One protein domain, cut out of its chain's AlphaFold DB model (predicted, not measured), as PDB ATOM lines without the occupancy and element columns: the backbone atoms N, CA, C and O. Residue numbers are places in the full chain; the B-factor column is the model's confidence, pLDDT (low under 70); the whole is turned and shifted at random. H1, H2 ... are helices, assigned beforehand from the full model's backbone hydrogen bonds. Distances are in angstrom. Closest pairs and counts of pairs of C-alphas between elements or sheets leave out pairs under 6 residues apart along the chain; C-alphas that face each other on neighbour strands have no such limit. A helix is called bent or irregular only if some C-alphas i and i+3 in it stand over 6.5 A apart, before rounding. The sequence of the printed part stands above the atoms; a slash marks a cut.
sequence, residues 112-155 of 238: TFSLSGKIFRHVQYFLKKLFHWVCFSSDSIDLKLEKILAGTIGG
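This is residues 112 to 155 of the 238 residues of an uncharacterized protein of Deltaproteobacteria bacterium RIFCSPHIGHO2_02_FULL_44_16 (UniProt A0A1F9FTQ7). A helical hairpin: one long helix, H1, runs nearly the whole length of the model, and a helix of about half its length, H2, folds back beside it. The turn at residues 136 to 140 closes one end, while the short stretches before H1 and after H2 come back near each other at the other end. The printed part has 44 residues with two named helices, H1 then H2, and no named strand, and its class is all helix. It is only just loose, close to compact, with a radius of gyration of the C-alphas of 11.2 A, and its outline is a rod of 35 by 16 by 8 A.

H1, residues 115 to 135, and H2, residues 141 to 151, form a helical hairpin, two helices that follow each other and run opposite ways. Their lines stand at a shallow tilt of 26 degrees. They touch, with 12 pairs of C-alphas within 8 A, and their centres are 9.7 A apart. The closest C-alphas of the two are those of His 122 and Ala 150, 5.0 A apart. In both H1 and H2, every O i to N i+4 pair is within hydrogen-bond range. Residues 133 to 138, of which 133 to 135 belong to H1, stand free.

H1 begins at C-alpha 115 at (57.888, 5.827, 27.631) and ends at C-alpha 135 at (37.105, 22.141, 42.540), 30.3 A from first to last C-alpha. A tight link of 5 residues joins it to H2. H2 begins at C-alpha 141 at (44.269, 28.327, 30.891) and ends at C-alpha 151 at (50.213, 15.377, 24.264), 15.7 A from first to last C-alpha. Neither helix is bent.

The two C-alphas farthest apart are those of Thr 112 and Ser 137, at 34.7 A, while the first and last printed C-alphas, of Thr 112 and Gly 155, are 6.7 A apart. The printed part has no cut. The mean pLDDT of the printed part is 73.8, and 11 residues are under 70, among them residues 136 to 139 and 153 to 155.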
ATOM      1  N   THR A 112      62.815  12.075  21.573       67.88
ATOM      2  CA  THR A 112      61.585  11.417  22.012       67.88
ATOM      3  C   THR A 112      61.632  11.215  23.521       67.88
ATOM      4  O   THR A 112      62.567  10.616  24.054       67.88
ATOM      5  N   PHE A 113      60.594  11.651  24.229       70.75
ATOM      6  CA  PHE A 113      60.506  11.389  25.659       70.75
ATOM      7  C   PHE A 113      60.442   9.888  25.949       70.75
ATOM      8  O   PHE A 113      59.786   9.128  25.227       70.75
ATOM      9  N   SER A 114      61.072   9.467  27.049       68.94
ATOM     10  CA  SER A 114      60.987   8.083  27.512       68.94
ATOM     11  C   SER A 114      59.526   7.661  27.700       68.94
ATOM     12  O   SER A 114      58.660   8.470  28.051       68.94
ATOM     13  N   LEU A 115      59.239   6.375  27.481       70.81
ATOM     14  CA  LEU A 115      57.888   5.827  27.631       70.81
ATOM     15  C   LEU A 115      57.318   6.112  29.032       70.81
ATOM     16  O   LEU A 115      56.167   6.524  29.163       70.81
ATOM     17  N   SER A 116      58.152   5.983  30.067       71.62
ATOM     18  CA  SER A 116      57.800   6.324  31.447       71.62
ATOM     19  C   SER A 116      57.490   7.814  31.626       71.62
ATOM     20  O   SER A 116      56.501   8.152  32.271       71.62
ATOM     21  N   GLY A 117      58.263   8.711  31.006       70.12
ATOM     22  CA  GLY A 117      58.021  10.156  31.050       70.12
ATOM     23  C   GLY A 117      56.763  10.600  30.293       70.12
ATOM     24  O   GLY A 117      56.130  11.585  30.674       70.12
ATOM     25  N   LYS A 118      56.373   9.886  29.229       71.75
ATOM     26  CA  LYS A 118      55.098  10.105  28.519       71.75
ATOM     27  C   LYS A 118      53.907   9.697  29.385       71.75
ATOM     28  O   LYS A 118      52.989  10.489  29.579       71.75
ATOM     29  N   ILE A 119      53.961   8.490  29.957       76.50
ATOM     30  CA  ILE A 119      52.914   7.963  30.845       76.50
ATOM     31  C   ILE A 119      52.749   8.869  32.069       76.50
ATOM     32  O   ILE A 119      51.629   9.249  32.400       76.50
ATOM     33  N   PHE A 120      53.853   9.271  32.704       79.19
ATOM     34  CA  PHE A 120      53.826  10.133  33.882       79.19
ATOM     35  C   PHE A 120      53.120  11.468  33.619       79.19
ATOM     36  O   PHE A 120      52.226  11.838  34.375       79.19
ATOM     37  N   ARG A 121      53.445  12.158  32.518       76.50
ATOM     38  CA  ARG A 121      52.783  13.420  32.137       76.50
ATOM     39  C   ARG A 121      51.299  13.245  31.838       76.50
ATOM     40  O   ARG A 121      50.489  14.069  32.253       76.50
ATOM     41  N   HIS A 122      50.928  12.153  31.173       78.62
ATOM     42  CA  HIS A 122      49.526  11.856  30.893       78.62
ATOM     43  C   HIS A 122      48.728  11.599  32.184       78.62
ATOM     44  O   HIS A 122      47.622  12.113  32.347       78.62
ATOM     45  N   VAL A 123      49.319  10.867  33.135       80.12
ATOM     46  CA  VAL A 123      48.743  10.633  34.468       80.12
ATOM     47  C   VAL A 123      48.650  11.938  35.263       80.12
ATOM     48  O   VAL A 123      47.603  12.215  35.842       80.12
ATOM     49  N   GLN A 124      49.690  12.777  35.254       80.50
ATOM     50  CA  GLN A 124      49.666  14.088  35.911       80.50
ATOM     51  C   GLN A 124      48.559  14.989  35.359       80.50
ATOM     52  O   GLN A 124      47.814  15.572  36.146       80.50
ATOM     53  N   TYR A 125      48.402  15.066  34.034       82.69
ATOM     54  CA  TYR A 125      47.297  15.800  33.417       82.69
ATOM     55  C   TYR A 125      45.942  15.244  33.849       82.69
ATOM     56  O   TYR A 125      45.058  16.015  34.213       82.69
ATOM     57  N   PHE A 126      45.771  13.919  33.863       82.69
ATOM     58  CA  PHE A 126      44.511  13.304  34.273       82.69
ATOM     59  C   PHE A 126      44.162  13.620  35.735       82.69
ATOM     60  O   PHE A 126      43.023  13.976  36.031       82.69
ATOM     61  N   LEU A 127      45.147  13.566  36.638       82.56
ATOM     62  CA  LEU A 127      44.978  13.932  38.047       82.56
ATOM     63  C   LEU A 127      44.644  15.419  38.216       82.56
ATOM     64  O   LEU A 127      43.708  15.753  38.941       82.56
ATOM     65  N   LYS A 128      45.355  16.310  37.511       79.50
ATOM     66  CA  LYS A 128      45.077  17.753  37.523       79.50
ATOM     67  C   LYS A 128      43.695  18.061  36.959       79.50
ATOM     68  O   LYS A 128      42.965  18.832  37.566       79.50
ATOM     69  N   LYS A 129      43.300  17.418  35.859       81.19
ATOM     70  CA  LYS A 129      41.963  17.531  35.263       81.19
ATOM     71  C   LYS A 129      40.873  17.085  36.230       81.19
ATOM     72  O   LYS A 129      39.870  17.777  36.358       81.19
ATOM     73  N   LEU A 130      41.072  15.956  36.911       81.06
ATOM     74  CA  LEU A 130      40.121  15.439  37.893       81.06
ATOM     75  C   LEU A 130      39.977  16.398  39.080       81.06
ATOM     76  O   LEU A 130      38.859  16.727  39.458       81.06
ATOM     77  N   PHE A 131      41.091  16.898  39.620       79.50
ATOM     78  CA  PHE A 131      41.077  17.913  40.673       79.50
ATOM     79  C   PHE A 131      40.366  19.196  40.216       79.50
ATOM     80  O   PHE A 131      39.501  19.707  40.923       79.50
ATOM     81  N   HIS A 132      40.671  19.681  39.011       76.38
ATOM     82  CA  HIS A 132      40.060  20.890  38.464       76.38
ATOM     83  C   HIS A 132      38.550  20.732  38.263       76.38
ATOM     84  O   HIS A 132      37.807  21.644  38.594       76.38
ATOM     85  N   TRP A 133      38.095  19.571  37.786       75.31
ATOM     86  CA  TRP A 133      36.674  19.257  37.631       75.31
ATOM     87  C   TRP A 133      35.928  19.182  38.973       75.31
ATOM     88  O   TRP A 133      34.768  19.576  39.053       75.31
ATOM     89  N   VAL A 134      36.587  18.698  40.032       74.12
ATOM     90  CA  VAL A 134      36.007  18.636  41.386       74.12
ATOM     91  C   VAL A 134      35.952  20.019  42.046       74.12
ATOM     92  O   VAL A 134      34.994  20.318  42.755       74.12
ATOM     93  N   CYS A 135      36.967  20.862  41.838       74.75
ATOM     94  CA  CYS A 135      37.105  22.141  42.540       74.75
ATOM     95  C   CYS A 135      36.580  23.361  41.760       74.75
ATOM     96  O   CYS A 135      36.297  24.384  42.382       74.75
ATOM     97  N   PHE A 136      36.442  23.282  40.432       66.50
ATOM     98  CA  PHE A 136      36.114  24.419  39.566       66.50
ATOM     99  C   PHE A 136      35.146  24.035  38.434       66.50
ATOM    100  O   PHE A 136      35.143  22.914  37.935       66.50
ATOM    101  N   SER A 137      34.319  24.989  37.999       61.59
ATOM    102  CA  SER A 137      33.260  24.787  36.998       61.59
ATOM    103  C   SER A 137      33.683  25.052  35.544       61.59
ATOM    104  O   SER A 137      32.879  24.856  34.633       61.59
ATOM    105  N   SER A 138      34.926  25.478  35.298       59.12
ATOM    106  CA  SER A 138      35.451  25.741  33.953       59.12
ATOM    107  C   SER A 138      36.925  25.343  33.799       59.12
ATOM    108  O   SER A 138      37.699  25.323  34.760       59.12
ATOM    109  N   ASP A 139      37.312  25.020  32.561       63.59
ATOM    110  CA  ASP A 139      38.700  24.722  32.199       63.59
ATOM    111  C   ASP A 139      39.547  26.003  32.283       63.59
ATOM    112  O   ASP A 139      39.334  26.952  31.521       63.59
ATOM    113  N   SER A 140      40.536  26.019  33.180       73.12
ATOM    114  CA  SER A 140      41.521  27.102  33.266       73.12
ATOM    115  C   SER A 140      42.484  27.090  32.074       73.12
ATOM    116  O   SER A 140      42.654  26.081  31.382       73.12
ATOM    117  N   ILE A 141      43.149  28.226  31.842       69.56
ATOM    118  CA  ILE A 141      44.269  28.327  30.891       69.56
ATOM    119  C   ILE A 141      45.356  27.300  31.247       69.56
ATOM    120  O   ILE A 141      45.858  26.614  30.357       69.56
ATOM    121  N   ASP A 142      45.618  27.105  32.539       72.62
ATOM    122  CA  ASP A 142      46.572  26.112  33.033       72.62
ATOM    123  C   ASP A 142      46.194  24.695  32.597       72.62
ATOM    124  O   ASP A 142      47.033  23.950  32.097       72.62
ATOM    125  N   LEU A 143      44.913  24.320  32.677       77.25
ATOM    126  CA  LEU A 143      44.473  22.988  32.265       77.25
ATOM    127  C   LEU A 143      44.597  22.765  30.747       77.25
ATOM    128  O   LEU A 143      44.850  21.641  30.300       77.25
ATOM    129  N   LYS A 144      44.447  23.826  29.944       77.69
ATOM    130  CA  LYS A 144      44.679  23.775  28.492       77.69
ATOM    131  C   LYS A 144      46.164  23.601  28.169       77.69
ATOM    132  O   LYS A 144      46.488  22.775  27.318       77.69
ATOM    133  N   LEU A 145      47.048  24.312  28.868       72.94
ATOM    134  CA  LEU A 145      48.499  24.156  28.733       72.94
ATOM    135  C   LEU A 145      48.951  22.751  29.146       72.94
ATOM    136  O   LEU A 145      49.657  22.084  28.397       72.94
ATOM    137  N   GLU A 146      48.461  22.240  30.274       77.19
ATOM    138  CA  GLU A 146      48.758  20.880  30.742       77.19
ATOM    139  C   GLU A 146      48.281  19.809  29.754       77.19
ATOM    140  O   GLU A 146      48.964  18.808  29.540       77.19
ATOM    141  N   LYS A 147      47.134  20.029  29.098       79.06
ATOM    142  CA  LYS A 147      46.648  19.142  28.032       79.06
ATOM    143  C   LYS A 147      47.607  19.110  26.840       79.06
ATOM    144  O   LYS A 147      47.842  18.036  26.291       79.06
ATOM    145  N   ILE A 148      48.136  20.267  26.437       76.38
ATOM    146  CA  ILE A 148      49.123  20.373  25.354       76.38
ATOM    147  C   ILE A 148      50.399  19.622  25.755       76.38
ATOM    148  O   ILE A 148      50.818  18.720  25.034       76.38
ATOM    149  N   LEU A 149      50.938  19.903  26.945       75.38
ATOM    150  CA  LEU A 149      52.155  19.268  27.469       75.38
ATOM    151  C   LEU A 149      52.026  17.744  27.622       75.38
ATOM    152  O   LEU A 149      52.988  17.012  27.391       75.38
ATOM    153  N   ALA A 150      50.842  17.245  27.986       73.62
ATOM    154  CA  ALA A 150      50.566  15.812  28.079       73.62
ATOM    155  C   ALA A 150      50.464  15.111  26.716       73.62
ATOM    156  O   ALA A 150      50.606  13.888  26.650       73.62
ATOM    157  N   GLY A 151      50.195  15.863  25.644       68.06
ATOM    158  CA  GLY A 151      50.213  15.377  24.264       68.06
ATOM    159  C   GLY A 151      51.603  15.402  23.622       68.06
ATOM    160  O   GLY A 151      51.806  14.767  22.588       68.06
ATOM    161  N   THR A 152      52.568  16.100  24.225       70.94
ATOM    162  CA  THR A 152      53.926  16.244  23.696       70.94
ATOM    163  C   THR A 152      54.712  14.932  23.817       70.94
ATOM    164  O   THR A 152      54.918  14.397  24.907       70.94
ATOM    165  N   ILE A 153      55.180  14.399  22.683       64.81
ATOM    166  CA  ILE A 153      55.874  13.097  22.592       64.81
ATOM    167  C   ILE A 153      57.408  13.194  22.632       64.81
ATOM    168  O   ILE A 153      58.085  12.166  22.715       64.81
ATOM    169  N   GLY A 154      57.941  14.408  22.621       68.00
ATOM    170  CA  GLY A 154      59.358  14.739  22.595       68.00
ATOM    171  C   GLY A 154      59.534  16.225  22.304       68.00
ATOM    172  O   GLY A 154      58.542  16.940  22.164       68.00
ATOM    173  N   GLY A 155      60.770  16.685  22.200       68.50
ATOM    174  CA  GLY A 155      61.073  18.070  21.857       68.50
ATOM    175  C   GLY A 155      62.392  18.174  21.114       68.50
ATOM    176  O   GLY A 155      63.187  17.239  21.113       68.50
TER     177      GLY A 155